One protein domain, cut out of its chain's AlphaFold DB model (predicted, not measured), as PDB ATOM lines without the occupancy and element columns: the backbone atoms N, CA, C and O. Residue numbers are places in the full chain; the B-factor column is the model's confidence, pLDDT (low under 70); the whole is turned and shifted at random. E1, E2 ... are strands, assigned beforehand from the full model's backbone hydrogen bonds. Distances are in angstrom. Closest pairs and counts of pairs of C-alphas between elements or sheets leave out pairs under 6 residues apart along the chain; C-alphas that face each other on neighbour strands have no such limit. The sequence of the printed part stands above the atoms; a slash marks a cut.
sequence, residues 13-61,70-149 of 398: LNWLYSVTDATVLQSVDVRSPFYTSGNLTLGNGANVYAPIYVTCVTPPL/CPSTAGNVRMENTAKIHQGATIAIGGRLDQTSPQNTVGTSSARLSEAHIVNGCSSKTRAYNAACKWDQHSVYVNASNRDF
ATOM      1  N   LEU A  13     210.501 182.366 286.154       81.38
ATOM      2  CA  LEU A  13     209.063 182.226 285.943       81.38
ATOM      3  C   LEU A  13     208.686 181.850 284.501       81.38
ATOM      4  O   LEU A  13     207.512 181.794 284.174       81.38
ATOM      5  N   ASN A  14     209.646 181.565 283.632       84.38
ATOM      6  CA  ASN A  14     209.439 181.016 282.295       84.38
ATOM      7  C   ASN A  14     209.907 179.561 282.174       84.38
ATOM      8  O   ASN A  14     209.924 179.000 281.079       84.38
ATOM      9  N   TRP A  15     210.274 178.933 283.295       86.38
ATOM     10  CA  TRP A  15     210.926 177.631 283.308       86.38
ATOM     11  C   TRP A  15     210.121 176.561 284.041       86.38
ATOM     12  O   TRP A  15     209.406 176.802 285.016       86.38
ATOM     13  N   LEU A  16     210.314 175.332 283.579       90.94
ATOM     14  CA  LEU A  16     210.233 174.150 284.422       90.94
ATOM     15  C   LEU A  16     211.616 173.960 285.041       90.94
ATOM     16  O   LEU A  16     212.588 173.775 284.312       90.94
ATOM     17  N   TYR A  17     211.717 174.053 286.361       92.06
ATOM     18  CA  TYR A  17     212.994 174.135 287.058       92.06
ATOM     19  C   TYR A  17     213.055 173.144 288.221       92.06
ATOM     20  O   TYR A  17     212.143 173.081 289.045       92.06
ATOM     21  N   SER A  18     214.157 172.406 288.322       91.75
ATOM     22  CA  SER A  18     214.478 171.573 289.485       91.75
ATOM     23  C   SER A  18     215.967 171.646 289.810       91.75
ATOM     24  O   SER A  18     216.811 171.626 288.918       91.75
ATOM     25  N   VAL A  19     216.313 171.708 291.096       88.06
ATOM     26  CA  VAL A  19     217.724 171.619 291.509       88.06
ATOM     27  C   VAL A  19     218.234 170.180 291.641       88.06
ATOM     28  O   VAL A  19     219.437 169.961 291.784       88.06
ATOM     29  N   THR A  20     217.341 169.194 291.645       90.12
ATOM     30  CA  THR A  20     217.700 167.776 291.715       90.12
ATOM     31  C   THR A  20     217.189 167.062 290.469       90.12
ATOM     32  O   THR A  20     217.075 167.673 289.408       90.12
ATOM     33  N   ASP A  21     216.953 165.758 290.565       92.38
ATOM     34  CA  ASP A  21     216.450 164.954 289.468       92.38
ATOM     35  C   ASP A  21     215.033 165.379 289.073       92.38
ATOM     36  O   ASP A  21     214.199 165.751 289.896       92.38
ATOM     37  N   ALA A  22     214.734 165.258 287.789       94.19
ATOM     38  CA  ALA A  22     213.411 165.515 287.269       94.19
ATOM     39  C   ALA A  22     212.936 164.381 286.363       94.19
ATOM     40  O   ALA A  22     213.710 163.703 285.680       94.19
ATOM     41  N   THR A  23     211.628 164.162 286.347       94.38
ATOM     42  CA  THR A  23     211.002 163.088 285.580       94.38
ATOM     43  C   THR A  23     209.816 163.618 284.798       94.38
ATOM     44  O   THR A  23     208.929 164.253 285.362       94.38
ATOM     45  N   VAL A  24     209.771 163.304 283.509       93.44
ATOM     46  CA  VAL A  24     208.667 163.618 282.607       93.44
ATOM     47  C   VAL A  24     208.186 162.311 281.998       93.44
ATOM     48  O   VAL A  24     208.888 161.707 281.192       93.44
ATOM     49  N   LEU A  25     207.017 161.832 282.404       89.44
ATOM     50  CA  LEU A  25     206.495 160.513 282.060       89.44
ATOM     51  C   LEU A  25     205.173 160.625 281.275       89.44
ATOM     52  O   LEU A  25     204.779 161.695 280.832       89.44
ATOM     53  N   GLN A  26     204.563 159.471 281.007       84.69
ATOM     54  CA  GLN A  26     203.217 159.232 280.454       84.69
ATOM     55  C   GLN A  26     202.547 160.398 279.691       84.69
ATOM     56  O   GLN A  26     201.644 161.068 280.190       84.69
ATOM     57  N   SER A  27     202.911 160.545 278.413       85.25
ATOM     58  CA  SER A  27     202.238 161.426 277.441       85.25
ATOM     59  C   SER A  27     202.296 162.924 277.769       85.25
ATOM     60  O   SER A  27     201.364 163.666 277.449       85.25
ATOM     61  N   VAL A  28     203.387 163.376 278.396       86.06
ATOM     62  CA  VAL A  28     203.610 164.800 278.668       86.06
ATOM     63  C   VAL A  28     204.198 165.533 277.470       86.06
ATOM     64  O   VAL A  28     205.245 165.153 276.958       86.06
ATOM     65  N   ASP A  29     203.564 166.640 277.092       89.12
ATOM     66  CA  ASP A  29     204.111 167.630 276.162       89.12
ATOM     67  C   ASP A  29     204.784 168.766 276.952       89.12
ATOM     68  O   ASP A  29     204.103 169.548 277.623       89.12
ATOM     69  N   VAL A  30     206.110 168.873 276.846       89.00
ATOM     70  CA  VAL A  30     206.915 169.974 277.393       89.00
ATOM     71  C   VAL A  30     207.178 170.989 276.288       89.00
ATOM     72  O   VAL A  30     207.878 170.690 275.316       89.00
ATOM     73  N   ARG A  31     206.613 172.191 276.423       87.50
ATOM     74  CA  ARG A  31     206.796 173.292 275.458       87.50
ATOM     75  C   ARG A  31     207.377 174.560 276.074       87.50
ATOM     76  O   ARG A  31     207.566 175.528 275.348       87.50
ATOM     77  N   SER A  32     207.691 174.529 277.362       86.88
ATOM     78  CA  SER A  32     208.433 175.587 278.046       86.88
ATOM     79  C   SER A  32     209.878 175.145 278.292       86.88
ATOM     80  O   SER A  32     210.117 173.937 278.417       86.88
ATOM     81  N   PRO A  33     210.838 176.086 278.355       90.06
ATOM     82  CA  PRO A  33     212.215 175.795 278.730       90.06
ATOM     83  C   PRO A  33     212.300 174.951 280.003       90.06
ATOM     84  O   PRO A  33     211.606 175.202 280.990       90.06
ATOM     85  N   PHE A  34     213.149 173.929 279.966       91.69
ATOM     86  CA  PHE A  34     213.329 172.982 281.054       91.69
ATOM     87  C   PHE A  34     214.759 173.054 281.574       91.69
ATOM     88  O   PHE A  34     215.705 172.916 280.798       91.69
ATOM     89  N   TYR A  35     214.915 173.208 282.883       92.88
ATOM     90  CA  TYR A  35     216.193 173.196 283.573       92.88
ATOM     91  C   TYR A  35     216.185 172.174 284.709       92.88
ATOM     92  O   TYR A  35     215.280 172.151 285.545       92.88
ATOM     93  N   THR A  36     217.230 171.358 284.780       92.25
ATOM     94  CA  THR A  36     217.541 170.551 285.959       92.25
ATOM     95  C   THR A  36     219.045 170.522 286.203       92.25
ATOM     96  O   THR A  36     219.815 170.366 285.255       92.25
ATOM     97  N   SER A  37     219.472 170.656 287.462       89.00
ATOM     98  CA  SER A  37     220.868 170.397 287.864       89.00
ATOM     99  C   SER A  37     221.124 168.945 288.304       89.00
ATOM    100  O   SER A  37     222.211 168.626 288.788       89.00
ATOM    101  N   GLY A  38     220.127 168.066 288.157       90.62
ATOM    102  CA  GLY A  38     220.226 166.625 288.369       90.62
ATOM    103  C   GLY A  38     220.068 165.833 287.069       90.62
ATOM    104  O   GLY A  38     220.409 166.287 285.977       90.62
ATOM    105  N   ASN A  39     219.571 164.607 287.182       93.69
ATOM    106  CA  ASN A  39     219.250 163.758 286.042       93.69
ATOM    107  C   ASN A  39     217.828 164.025 285.544       93.69
ATOM    108  O   ASN A  39     216.902 164.197 286.329       93.69
ATOM    109  N   LEU A  40     217.633 163.947 284.232       95.88
ATOM    110  CA  LEU A  40     216.320 163.992 283.603       95.88
ATOM    111  C   LEU A  40     215.931 162.614 283.076       95.88
ATOM    112  O   LEU A  40     216.616 162.052 282.220       95.88
ATOM    113  N   THR A  41     214.788 162.100 283.518       96.44
ATOM    114  CA  THR A  41     214.172 160.912 282.916       96.44
ATOM    115  C   THR A  41     212.981 161.309 282.052       96.44
ATOM    116  O   THR A  41     212.010 161.872 282.548       96.44
ATOM    117  N   LEU A  42     213.038 160.978 280.762       96.25
ATOM    118  CA  LEU A  42     211.939 161.114 279.807       96.25
ATOM    119  C   LEU A  42     211.328 159.732 279.544       96.25
ATOM    120  O   LEU A  42     211.953 158.870 278.928       96.25
ATOM    121  N   GLY A  43     210.109 159.518 280.024       93.12
ATOM    122  CA  GLY A  43     209.405 158.241 279.995       93.12
ATOM    123  C   GLY A  43     208.422 158.078 278.836       93.12
ATOM    124  O   GLY A  43     208.483 158.742 277.804       93.12
ATOM    125  N   ASN A  44     207.487 157.141 279.004       90.50
ATOM    126  CA  ASN A  44     206.530 156.759 277.965       90.50
ATOM    127  C   ASN A  44     205.728 157.961 277.437       90.50
ATOM    128  O   ASN A  44     205.035 158.614 278.197       90.50
ATOM    129  N   GLY A  45     205.792 158.242 276.140       89.06
ATOM    130  CA  GLY A  45     205.011 159.298 275.500       89.06
ATOM    131  C   GLY A  45     205.463 160.728 275.801       89.06
ATOM    132  O   GLY A  45     204.810 161.644 275.317       89.06
ATOM    133  N   ALA A  46     206.549 160.939 276.551       92.31
ATOM    134  CA  ALA A  46     207.084 162.278 276.783       92.31
ATOM    135  C   ALA A  46     207.541 162.913 275.455       92.31
ATOM    136  O   ALA A  46     208.353 162.330 274.734       92.31
ATOM    137  N   ASN A  47     207.038 164.101 275.136       92.88
ATOM    138  CA  ASN A  47     207.405 164.894 273.969       92.88
ATOM    139  C   ASN A  47     207.967 166.234 274.428       92.88
ATOM    140  O   ASN A  47     207.281 166.997 275.103       92.88
ATOM    141  N   VAL A  48     209.186 166.559 274.012       93.25
ATOM    142  CA  VAL A  48     209.793 167.859 274.310       93.25
ATOM    143  C   VAL A  48     209.948 168.679 273.040       93.25
ATOM    144  O   VAL A  48     210.497 168.196 272.050       93.25
ATOM    145  N   TYR A  49     209.453 169.913 273.075       91.88
ATOM    146  CA  TYR A  49     209.465 170.874 271.968       91.88
ATOM    147  C   TYR A  49     210.288 172.131 272.272       91.88
ATOM    148  O   TYR A  49     210.465 172.964 271.389       91.88
ATOM    149  N   ALA A  50     210.760 172.269 273.508       89.81
ATOM    150  CA  ALA A  50     211.438 173.452 274.017       89.81
ATOM    151  C   ALA A  50     212.876 173.140 274.456       89.81
ATOM    152  O   ALA A  50     213.237 171.964 274.562       89.81
ATOM    153  N   PRO A  51     213.700 174.176 274.700       92.75
ATOM    154  CA  PRO A  51     215.054 174.005 275.211       92.75
ATOM    155  C   PRO A  51     215.121 173.156 276.486       92.75
ATOM    156  O   PRO A  51     214.317 173.342 277.400       92.75
ATOM    157  N   ILE A  52     216.104 172.259 276.559       94.31
ATOM    158  CA  ILE A  52     216.405 171.444 277.742       94.31
ATOM    159  C   ILE A  52     217.840 171.710 278.188       94.31
ATOM    160  O   ILE A  52     218.776 171.514 277.415       94.31
ATOM    161  N   TYR A  53     218.007 172.045 279.461       93.81
ATOM    162  CA  TYR A  53     219.293 172.199 280.126       93.81
ATOM    163  C   TYR A  53     219.353 171.222 281.294       93.81
ATOM    164  O   TYR A  53     218.593 171.320 282.251       93.81
ATOM    165  N   VAL A  54     220.228 170.232 281.178       93.81
ATOM    166  CA  VAL A  54     220.422 169.169 282.164       93.81
ATOM    167  C   VAL A  54     221.879 169.244 282.579       93.81
ATOM    168  O   VAL A  54     222.776 168.717 281.915       93.81
ATOM    169  N   THR A  55     222.123 170.033 283.615       88.25
ATOM    170  CA  THR A  55     223.459 170.427 284.050       88.25
ATOM    171  C   THR A  55     223.863 169.619 285.281       88.25
ATOM    172  O   THR A  55     223.064 168.927 285.896       88.25
ATOM    173  N   CYS A  56     225.148 169.637 285.609       72.56
ATOM    174  CA  CYS A  56     225.699 169.012 286.815       72.56
ATOM    175  C   CYS A  56     226.000 170.038 287.915       72.56
ATOM    176  O   CYS A  56     226.562 169.697 288.958       72.56
ATOM    177  N   VAL A  57     225.775 171.319 287.616       58.75
ATOM    178  CA  VAL A  57     226.261 172.413 288.441       58.75
ATOM    179  C   VAL A  57     225.156 172.678 289.444       58.75
ATOM    180  O   VAL A  57     224.135 173.261 289.105       58.75
ATOM    181  N   THR A  58     225.340 172.252 290.694       50.94
ATOM    182  CA  THR A  58     224.722 173.021 291.778       50.94
ATOM    183  C   THR A  58     225.421 174.364 291.713       50.94
ATOM    184  O   THR A  58     226.629 174.362 291.905       50.94
ATOM    185  N   PRO A  59     224.772 175.481 291.356       46.41
ATOM    186  CA  PRO A  59     225.493 176.742 291.258       46.41
ATOM    187  C   PRO A  59     226.098 177.069 292.630       46.41
ATOM    188  O   PRO A  59     225.327 177.256 293.576       46.41
ATOM    189  N   PRO A  60     227.430 177.205 292.804       52.53
ATOM    190  CA  PRO A  60     227.924 178.140 293.782       52.53
ATOM    191  C   PRO A  60     228.284 179.450 293.069       52.53
ATOM    192  O   PRO A  60     228.761 179.465 291.939       52.53
ATOM    193  N   LEU A  61     228.003 180.545 293.770       45.56
ATOM    194  CA  LEU A  61     228.741 181.811 293.841       45.56
ATOM    195  C   LEU A  61     229.863 182.080 292.803       45.56
ATOM    196  O   LEU A  61     230.677 181.213 292.495       45.56
ATOM    197  N   CYS A  70     231.732 169.594 285.251       51.12
ATOM    198  CA  CYS A  70     231.036 168.341 285.565       51.12
ATOM    199  C   CYS A  70     231.985 167.171 285.886       51.12
ATOM    200  O   CYS A  70     232.497 166.544 284.954       51.12
ATOM    201  N   PRO A  71     232.193 166.789 287.166       52.50
ATOM    202  CA  PRO A  71     232.690 165.453 287.492       52.50
ATOM    203  C   PRO A  71     231.646 164.386 287.106       52.50
ATOM    204  O   PRO A  71     230.481 164.689 286.866       52.50
ATOM    205  N   SER A  72     232.058 163.118 287.046       49.31
ATOM    206  CA  SER A  72     231.319 161.951 286.517       49.31
ATOM    207  C   SER A  72     229.916 161.651 287.094       49.31
ATOM    208  O   SER A  72     229.279 160.699 286.651       49.31
ATOM    209  N   THR A  73     229.411 162.440 288.043       54.62
ATOM    210  CA  THR A  73     228.004 162.517 288.489       54.62
ATOM    211  C   THR A  73     227.269 163.648 287.761       54.62
ATOM    212  O   THR A  73     226.661 164.521 288.373       54.62
ATOM    213  N   ALA A  74     227.404 163.682 286.439       70.06
ATOM    214  CA  ALA A  74     226.890 164.756 285.604       70.06
ATOM    215  C   ALA A  74     225.380 164.610 285.343       70.06
ATOM    216  O   ALA A  74     224.888 163.484 285.333       70.06
ATOM    217  N   GLY A  75     224.663 165.714 285.093       87.38
ATOM    218  CA  GLY A  75     223.247 165.681 284.717       87.38
ATOM    219  C   GLY A  75     223.033 164.822 283.471       87.38
ATOM    220  O   GLY A  75     223.394 165.216 282.357       87.38
ATOM    221  N   ASN A  76     222.505 163.614 283.657       93.75
ATOM    222  CA  ASN A  76     222.260 162.675 282.568       93.75
ATOM    223  C   ASN A  76     220.825 162.802 282.079       93.75
ATOM    224  O   ASN A  76     219.912 163.054 282.859       93.75
ATOM    225  N   VAL A  77     220.615 162.538 280.794       96.56
ATOM    226  CA  VAL A  77     219.276 162.375 280.231       96.56
ATOM    227  C   VAL A  77     219.060 160.913 279.905       96.56
ATOM    228  O   VAL A  77     219.758 160.350 279.063       96.56
ATOM    229  N   ARG A  78     218.050 160.307 280.518       96.56
ATOM    230  CA  ARG A  78     217.599 158.956 280.207       96.56
ATOM    231  C   ARG A  78     216.252 159.014 279.506       96.56
ATOM    232  O   ARG A  78     215.262 159.450 280.075       96.56
ATOM    233  N   MET A  79     216.212 158.548 278.269       97.44
ATOM    234  CA  MET A  79     215.006 158.384 277.474       97.44
ATOM    235  C   MET A  79     214.576 156.921 277.490       97.44
ATOM    236  O   MET A  79     215.372 156.013 277.229       97.44
ATOM    237  N   GLU A  80     213.299 156.698 277.767       94.69
ATOM    238  CA  GLU A  80     212.690 155.378 277.867       94.69
ATOM    239  C   GLU A  80     211.470 155.257 276.965       94.69
ATOM    240  O   GLU A  80     210.893 156.251 276.517       94.69
ATOM    241  N   ASN A  81     211.067 154.015 276.692       93.81
ATOM    242  CA  ASN A  81     209.830 153.687 275.988       93.81
ATOM    243  C   ASN A  81     209.686 154.429 274.646       93.81
ATOM    244  O   ASN A  81     210.319 154.054 273.664       93.81
ATOM    245  N   THR A  82     208.848 155.462 274.592       94.44
ATOM    246  CA  THR A  82     208.495 156.204 273.374       94.44
ATOM    247  C   THR A  82     208.825 157.696 273.460       94.44
ATOM    248  O   THR A  82     208.305 158.463 272.653       94.44
ATOM    249  N   ALA A  83     209.679 158.110 274.407       95.50
ATOM    250  CA  ALA A  83     210.073 159.509 274.592       95.50
ATOM    251  C   ALA A  83     210.704 160.127 273.334       95.50
ATOM    252  O   ALA A  83     211.512 159.476 272.659       95.50
ATOM    253  N   LYS A  84     210.389 161.395 273.054       95.69
ATOM    254  CA  LYS A  84     210.856 162.142 271.879       95.69
ATOM    255  C   LYS A  84     211.268 163.567 272.235       95.69
ATOM    256  O   LYS A  84     210.565 164.258 272.962       95.69
ATOM    257  N   ILE A  85     212.359 164.023 271.631       96.62
ATOM    258  CA  ILE A  85     212.749 165.436 271.578       96.62
ATOM    259  C   ILE A  85     212.586 165.888 270.123       96.62
ATOM    260  O   ILE A  85     213.169 165.285 269.218       96.62
ATOM    261  N   HIS A  86     211.744 166.891 269.891       94.69
ATOM    262  CA  HIS A  86     211.310 167.343 268.567       94.69
ATOM    263  C   HIS A  86     212.155 168.512 268.049       94.69
ATOM    264  O   HIS A  86     212.816 169.214 268.811       94.69
ATOM    265  N   GLN A  87     212.104 168.741 266.733       89.00
ATOM    266  CA  GLN A  87     212.681 169.932 266.104       89.00
ATOM    267  C   GLN A  87     212.124 171.215 266.744       89.00
ATOM    268  O   GLN A  87     210.928 171.304 267.007       89.00
ATOM    269  N   GLY A  88     213.001 172.198 266.962       81.00
ATOM    270  CA  GLY A  88     212.699 173.436 267.692       81.00
ATOM    271  C   GLY A  88     213.298 173.455 269.099       81.00
ATOM    272  O   GLY A  88     213.639 174.524 269.591       81.00
ATOM    273  N   ALA A  89     213.536 172.282 269.695       86.38
ATOM    274  CA  ALA A  89     214.297 172.176 270.929       86.38
ATOM    275  C   ALA A  89     215.806 172.346 270.677       86.38
ATOM    276  O   ALA A  89     216.356 171.810 269.708       86.38
ATOM    277  N   THR A  90     216.473 173.030 271.601       92.50
ATOM    278  CA  THR A  90     217.918 172.921 271.831       92.50
ATOM    279  C   THR A  90     218.148 172.030 273.047       92.50
ATOM    280  O   THR A  90     217.307 171.970 273.947       92.50
ATOM    281  N   ILE A  91     219.252 171.285 273.081       95.69
ATOM    282  CA  ILE A  91     219.586 170.461 274.251       95.69
ATOM    283  C   ILE A  91     220.998 170.754 274.738       95.69
ATOM    284  O   ILE A  91     221.933 170.812 273.944       95.69
ATOM    285  N   ALA A  92     221.158 170.880 276.048       95.00
ATOM    286  CA  ALA A  92     222.443 170.973 276.712       95.00
ATOM    287  C   ALA A  92     222.497 169.953 277.850       95.00
ATOM    288  O   ALA A  92     221.786 170.075 278.843       95.00
ATOM    289  N   ILE A  93     223.312 168.915 277.675       94.94
ATOM    290  CA  ILE A  93     223.429 167.772 278.578       94.94
ATOM    291  C   ILE A  93     224.869 167.717 279.083       94.94
ATOM    292  O   ILE A  93     225.789 167.350 278.346       94.94
ATOM    293  N   GLY A  94     225.054 168.069 280.356       91.69
ATOM    294  CA  GLY A  94     226.358 168.052 281.018       91.69
ATOM    295  C   GLY A  94     226.900 166.640 281.230       91.69
ATOM    296  O   GLY A  94     228.107 166.454 281.375       91.69
ATOM    297  N   GLY A  95     226.020 165.638 281.247       91.88
ATOM    298  CA  GLY A  95     226.360 164.227 281.360       91.88
ATOM    299  C   GLY A  95     226.142 163.442 280.076       91.88
ATOM    300  O   GLY A  95     226.548 163.844 278.983       91.88
ATOM    301  N   ARG A  96     225.562 162.255 280.240       93.06
ATOM    302  CA  ARG A  96     225.315 161.276 279.185       93.06
ATOM    303  C   ARG A  96     223.866 161.340 278.714       93.06
ATOM    304  O   ARG A  96     222.952 161.490 279.518       93.06
ATOM    305  N   LEU A  97     223.661 161.143 277.413       96.38
ATOM    306  CA  LEU A  97     222.342 160.871 276.838       96.38
ATOM    307  C   LEU A  97     222.156 159.366 276.596       96.38
ATOM    308  O   LEU A  97     222.888 158.752 275.817       96.38
ATOM    309  N   ASP A  98     221.129 158.788 277.205       96.56
ATOM    310  CA  ASP A  98     220.779 157.378 277.097       96.56
ATOM    311  C   ASP A  98     219.415 157.167 276.470       96.56
ATOM    312  O   ASP A  98     218.393 157.403 277.098       96.56
ATOM    313  N   GLN A  99     219.388 156.660 275.240       97.12
ATOM    314  CA  GLN A  99     218.149 156.214 274.603       97.12
ATOM    315  C   GLN A  99     218.031 154.704 274.760       97.12
ATOM    316  O   GLN A  99     218.760 153.957 274.111       97.12
ATOM    317  N   THR A 100     217.128 154.246 275.619       95.19
ATOM    318  CA  THR A 100     217.031 152.824 275.997       95.19
ATOM    319  C   THR A 100     216.106 152.006 275.096       95.19
ATOM    320  O   THR A 100     216.129 150.779 275.140       95.19
ATOM    321  N   SER A 101     215.316 152.665 274.246       94.38
ATOM    322  CA  SER A 101     214.258 152.033 273.462       94.38
ATOM    323  C   SER A 101     214.330 152.394 271.968       94.38
ATOM    324  O   SER A 101     214.648 153.538 271.631       94.38
ATOM    325  N   PRO A 102     214.003 151.471 271.033       92.62
ATOM    326  CA  PRO A 102     213.995 151.740 269.590       92.62
ATOM    327  C   PRO A 102     213.123 152.923 269.153       92.62
ATOM    328  O   PRO A 102     213.420 153.546 268.131       92.62
ATOM    329  N   GLN A 103     212.067 153.225 269.911       93.75
ATOM    330  CA  GLN A 103     211.125 154.310 269.643       93.75
ATOM    331  C   GLN A 103     211.604 155.668 270.175       93.75
ATOM    332  O   GLN A 103     210.962 156.675 269.875       93.75
ATOM    333  N   ASN A 104     212.716 155.723 270.923       95.62
ATOM    334  CA  ASN A 104     213.304 156.994 271.324       95.62
ATOM    335  C   ASN A 104     213.907 157.732 270.125       95.62
ATOM    336  O   ASN A 104     214.569 157.130 269.267       95.62
ATOM    337  N   THR A 105     213.683 159.046 270.084       94.94
ATOM    338  CA  THR A 105     214.205 159.924 269.031       94.94
ATOM    339  C   THR A 105     214.633 161.274 269.588       94.94
ATOM    340  O   THR A 105     213.853 161.921 270.289       94.94
ATOM    341  N   VAL A 106     215.825 161.733 269.204       97.19
ATOM    342  CA  VAL A 106     216.283 163.113 269.407       97.19
ATOM    343  C   VAL A 106     216.427 163.771 268.040       97.19
ATOM    344  O   VAL A 106     217.402 163.531 267.324       97.19
ATOM    345  N   GLY A 107     215.408 164.534 267.647       96.62
ATOM    346  CA  GLY A 107     215.201 164.960 266.266       96.62
ATOM    347  C   GLY A 107     214.963 163.784 265.309       96.62
ATOM    348  O   GLY A 107     214.891 162.615 265.699       96.62
ATOM    349  N   THR A 108     214.865 164.092 264.018       96.50
ATOM    350  CA  THR A 108     214.884 163.103 262.930       96.50
ATOM    351  C   THR A 108     215.794 163.576 261.797       96.50
ATOM    352  O   THR A 108     216.209 164.734 261.749       96.50
ATOM    353  N   SER A 109     216.102 162.700 260.839       95.00
ATOM    354  CA  SER A 109     216.912 163.074 259.674       95.00
ATOM    355  C   SER A 109     216.276 164.169 258.808       95.00
ATOM    356  O   SER A 109     217.012 164.891 258.139       95.00
ATOM    357  N   SER A 110     214.942 164.289 258.812       95.38
ATOM    358  CA  SER A 110     214.188 165.330 258.100       95.38
ATOM    359  C   SER A 110     213.820 166.534 258.975       95.38
ATOM    360  O   SER A 110     213.497 167.587 258.436       95.38
ATOM    361  N   ALA A 111     213.884 166.396 260.301       96.06
ATOM    362  CA  ALA A 111     213.552 167.424 261.283       96.06
ATOM    363  C   ALA A 111     214.633 167.446 262.377       96.06
ATOM    364  O   ALA A 111     214.460 166.915 263.478       96.06
ATOM    365  N   ARG A 112     215.802 167.994 262.028       97.25
ATOM    366  CA  ARG A 112     216.980 168.059 262.906       97.25
ATOM    367  C   ARG A 112     216.814 169.141 263.973       97.25
ATOM    368  O   ARG A 112     216.209 170.178 263.704       97.25
ATOM    369  N   LEU A 113     217.402 168.924 265.150       96.56
ATOM    370  CA  LEU A 113     217.549 169.976 266.159       96.56
ATOM    371  C   LEU A 113     218.480 171.079 265.647       96.56
ATOM    372  O   LEU A 113     219.429 170.807 264.895       96.56
ATOM    373  N   SER A 114     218.211 172.313 266.070       93.50
ATOM    374  CA  SER A 114     219.045 173.470 265.748       93.50
ATOM    375  C   SER A 114     220.414 173.373 266.410       93.50
ATOM    376  O   SER A 114     221.388 173.744 265.769       93.50
ATOM    377  N   GLU A 115     220.496 172.840 267.630       95.25
ATOM    378  CA  GLU A 115     221.717 172.784 268.436       95.25
ATOM    379  C   GLU A 115     221.649 171.659 269.479       95.25
ATOM    380  O   GLU A 115     220.573 171.341 269.999       95.25
ATOM    381  N   ALA A 116     222.799 171.046 269.771       96.31
ATOM    382  CA  ALA A 116     222.942 170.098 270.866       96.31
ATOM    383  C   ALA A 116     224.354 170.105 271.459       96.31
ATOM    384  O   ALA A 116     225.339 169.951 270.731       96.31
ATOM    385  N   HIS A 117     224.413 170.139 272.786       94.56
ATOM    386  CA  HIS A 117     225.616 169.963 273.589       94.56
ATOM    387  C   HIS A 117     225.483 168.672 274.397       94.56
ATOM    388  O   HIS A 117     224.554 168.540 275.193       94.56
ATOM    389  N   ILE A 118     226.370 167.696 274.183       94.69
ATOM    390  CA  ILE A 118     226.374 166.433 274.942       94.69
ATOM    391  C   ILE A 118     227.799 166.127 275.388       94.69
ATOM    392  O   ILE A 118     228.595 165.609 274.608       94.69
ATOM    393  N   VAL A 119     228.122 166.435 276.643       92.38
ATOM    394  CA  VAL A 119     229.514 166.442 277.120       92.38
ATOM    395  C   VAL A 119     230.083 165.041 277.299       92.38
ATOM    396  O   VAL A 119     231.179 164.757 276.818       92.38
ATOM    397  N   ASN A 120     229.359 164.150 277.981       90.31
ATOM    398  CA  ASN A 120     229.880 162.835 278.366       90.31
ATOM    399  C   ASN A 120     229.351 161.704 277.472       90.31
ATOM    400  O   ASN A 120     229.254 160.550 277.892       90.31
ATOM    401  N   GLY A 121     228.995 162.032 276.230       92.81
ATOM    402  CA  GLY A 121     228.650 161.056 275.205       92.81
ATOM    403  C   GLY A 121     227.224 160.516 275.271       92.81
ATOM    404  O   GLY A 121     226.352 161.016 275.980       92.81
ATOM    405  N   CYS A 122     226.966 159.480 274.476       95.31
ATOM    406  CA  CYS A 122     225.634 158.894 274.381       95.31
ATOM    407  C   CYS A 122     225.642 157.409 274.056       95.31
ATOM    408  O   CYS A 122     226.588 156.873 273.474       95.31
ATOM    409  N   SER A 123     224.534 156.762 274.410       95.56
ATOM    410  CA  SER A 123     224.144 155.449 273.911       95.56
ATOM    411  C   SER A 123     222.804 155.538 273.184       95.56
ATOM    412  O   SER A 123     222.023 156.478 273.380       95.56
ATOM    413  N   SER A 124     222.544 154.586 272.289       93.31
ATOM    414  CA  SER A 124     221.302 154.594 271.525       93.31
ATOM    415  C   SER A 124     220.811 153.206 271.204       93.31
ATOM    416  O   SER A 124     221.407 152.502 270.390       93.31
ATOM    417  N   LYS A 125     219.651 152.863 271.757       87.94
ATOM    418  CA  LYS A 125     218.901 151.652 271.448       87.94
ATOM    419  C   LYS A 125     219.770 150.437 271.777       87.94
ATOM    420  O   LYS A 125     220.099 150.194 272.929       87.94
ATOM    421  N   THR A 126     220.196 149.705 270.754       85.12
ATOM    422  CA  THR A 126     221.088 148.546 270.868       85.12
ATOM    423  C   THR A 126     222.573 148.902 270.736       85.12
ATOM    424  O   THR A 126     223.426 148.020 270.798       85.12
ATOM    425  N   ARG A 127     222.911 150.177 270.515       89.38
ATOM    426  CA  ARG A 127     224.288 150.641 270.325       89.38
ATOM    427  C   ARG A 127     224.945 150.917 271.668       89.38
ATOM    428  O   ARG A 127     224.393 151.626 272.508       89.38
ATOM    429  N   ALA A 128     226.154 150.383 271.814       92.06
ATOM    430  CA  ALA A 128     227.001 150.620 272.969       92.06
ATOM    431  C   ALA A 128     227.293 152.116 273.156       92.06
ATOM    432  O   ALA A 128     227.299 152.898 272.205       92.06
ATOM    433  N   TYR A 129     227.560 152.484 274.402       94.31
ATOM    434  CA  TYR A 129     227.980 153.825 274.778       94.31
ATOM    435  C   TYR A 129     229.237 154.275 274.016       94.31
ATOM    436  O   TYR A 129     230.170 153.495 273.810       94.31
ATOM    437  N   ASN A 130     229.282 155.557 273.652       95.00
ATOM    438  CA  ASN A 130     230.485 156.215 273.159       95.00
ATOM    439  C   ASN A 130     230.695 157.543 273.883       95.00
ATOM    440  O   ASN A 130     229.775 158.360 273.914       95.00
ATOM    441  N   ALA A 131     231.915 157.767 274.378       88.88
ATOM    442  CA  ALA A 131     232.302 159.000 275.062       88.88
ATOM    443  C   ALA A 131     232.110 160.252 274.194       88.88
ATOM    444  O   ALA A 131     231.721 161.294 274.702       88.88
ATOM    445  N   ALA A 132     232.300 160.137 272.875       90.31
ATOM    446  CA  ALA A 132     231.911 161.171 271.926       90.31
ATOM    447  C   ALA A 132     230.689 160.694 271.141       90.31
ATOM    448  O   ALA A 132     230.757 159.708 270.396       90.31
ATOM    449  N   CYS A 133     229.570 161.405 271.263       92.56
ATOM    450  CA  CYS A 133     228.378 161.079 270.494       92.56
ATOM    451  C   CYS A 133     228.681 160.928 269.001       92.56
ATOM    452  O   CYS A 133     229.096 161.862 268.317       92.56
ATOM    453  N   LYS A 134     228.423 159.728 268.471       94.81
ATOM    454  CA  LYS A 134     228.362 159.490 267.032       94.81
ATOM    455  C   LYS A 134     227.000 159.970 266.540       94.81
ATOM    456  O   LYS A 134     226.046 159.197 266.471       94.81
ATOM    457  N   TRP A 135     226.912 161.269 266.268       94.62
ATOM    458  CA  TRP A 135     225.728 161.934 265.716       94.62
ATOM    459  C   TRP A 135     225.123 161.144 264.552       94.62
ATOM    460  O   TRP A 135     225.853 160.495 263.801       94.62
ATOM    461  N   ASP A 136     223.800 161.199 264.403       94.31
ATOM    462  CA  ASP A 136     222.981 160.407 263.471       94.31
ATOM    463  C   ASP A 136     223.046 158.875 263.697       94.31
ATOM    464  O   ASP A 136     222.008 158.217 263.744       94.31
ATOM    465  N   GLN A 137     224.228 158.290 263.926       93.06
ATOM    466  CA  GLN A 137     224.399 156.866 264.245       93.06
ATOM    467  C   GLN A 137     223.729 156.513 265.575       93.06
ATOM    468  O   GLN A 137     223.035 155.502 265.665       93.06
ATOM    469  N   HIS A 138     223.865 157.372 266.585       94.19
ATOM    470  CA  HIS A 138     223.157 157.259 267.859       94.19
ATOM    471  C   HIS A 138     221.741 157.851 267.820       94.19
ATOM    472  O   HIS A 138     221.188 158.158 268.865       94.19
ATOM    473  N   SER A 139     221.125 158.017 266.642       94.31
ATOM    474  CA  SER A 139     219.772 158.596 266.513       94.31
ATOM    475  C   SER A 139     219.618 159.980 267.169       94.31
ATOM    476  O   SER A 139     218.528 160.348 267.598       94.31
ATOM    477  N   VAL A 140     220.722 160.730 267.244       96.50
ATOM    478  CA  VAL A 140     220.760 162.131 267.677       96.50
ATOM    479  C   VAL A 140     220.966 162.983 266.432       96.50
ATOM    480  O   VAL A 140     222.074 163.035 265.889       96.50
ATOM    481  N   TYR A 141     219.884 163.585 265.943       97.44
ATOM    482  CA  TYR A 141     219.827 164.283 264.663       97.44
ATOM    483  C   TYR A 141     219.869 165.796 264.867       97.44
ATOM    484  O   TYR A 141     218.858 166.439 265.135       97.44
ATOM    485  N   VAL A 142     221.061 166.361 264.692       97.06
ATOM    486  CA  VAL A 142     221.361 167.783 264.928       97.06
ATOM    487  C   VAL A 142     222.033 168.360 263.687       97.06
ATOM    488  O   VAL A 142     222.743 167.627 262.975       97.06
ATOM    489  N   ASN A 143     221.803 169.641 263.402       95.56
ATOM    490  CA  ASN A 143     222.509 170.365 262.345       95.56
ATOM    491  C   ASN A 143     224.028 170.266 262.532       95.56
ATOM    492  O   ASN A 143     224.540 170.418 263.635       95.56
ATOM    493  N   ALA A 144     224.755 169.973 261.450       92.50
ATOM    494  CA  ALA A 144     226.164 169.587 261.534       92.50
ATOM    495  C   ALA A 144     227.078 170.663 262.143       92.50
ATOM    496  O   ALA A 144     228.056 170.307 262.792       92.50
ATOM    497  N   SER A 145     226.749 171.944 261.955       92.44
ATOM    498  CA  SER A 145     227.508 173.081 262.485       92.44
ATOM    499  C   SER A 145     227.357 173.286 263.994       92.44
ATOM    500  O   SER A 145     228.201 173.947 264.582       92.44
ATOM    501  N   ASN A 146     226.311 172.727 264.611       92.62
ATOM    502  CA  ASN A 146     225.886 173.048 265.980       92.62
ATOM    503  C   ASN A 146     225.877 171.784 266.858       92.62
ATOM    504  O   ASN A 146     224.959 171.533 267.639       92.62
ATOM    505  N   ARG A 147     226.872 170.923 266.623       94.56
ATOM    506  CA  ARG A 147     227.136 169.687 267.360       94.56
ATOM    507  C   ARG A 147     228.314 169.941 268.282       94.56
ATOM    508  O   ARG A 147     229.441 170.015 267.795       94.56
ATOM    509  N   ASP A 148     228.060 170.039 269.577       91.62
ATOM    510  CA  ASP A 148     229.084 170.409 270.547       91.62
ATOM    511  C   ASP A 148     229.218 169.365 271.670       91.62
ATOM    512  O   ASP A 148     228.288 168.624 272.006       91.62
ATOM    513  N   PHE A 149     230.421 169.291 272.228       90.69
ATOM    514  CA  PHE A 149     230.793 168.471 273.379       90.69
ATOM    515  C   PHE A 149     231.175 169.330 274.599       90.69
ATOM    516  O   PHE A 149     231.520 168.787 275.647       90.69
TER     517      PHE A 149
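Overview. This is residues 13 to 61 and 70 to 149 of the 398 residues of an uncharacterized protein of Actinobacteria bacterium (UniProt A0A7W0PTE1). With little regular structure, the chain winds in stacked turns, a solenoid with two strand walls meeting as a V: E1 E3 E5 E7 E9, all parallel, and E2 E4 E6 E8 E10 E11, mixed. The 129 printed residues include 36 in eleven named strands, no named helix: all strand. It is compact, radius of gyration of the C-alphas 13.2 A, spans 39 by 31 by 26 A.

Arrangement. E1, residues 16 to 18, is parallel to E3, residues 34 to 36, with N 35 and O 16 within hydrogen-bond range at 2.8 A. E10, residues 122 to 124, and E11, residues 127 to 130, form an antiparallel hairpin, N 127 and O 124 at 2.8 A.

Along the chain. E1 begins at C-alpha 16 (210.233, 174.150, 284.422). E11, 8.8 A long, ends at C-alpha 130 (230.485, 156.215, 273.159).

Size, cuts and confidence. Residues 62 to 69 are cut out; C-alphas 61 and 70 are 16.0 A apart. Residues 100 to 114 form a long link. pLDDT is under 70 at 57 to 61 and 70 to 73.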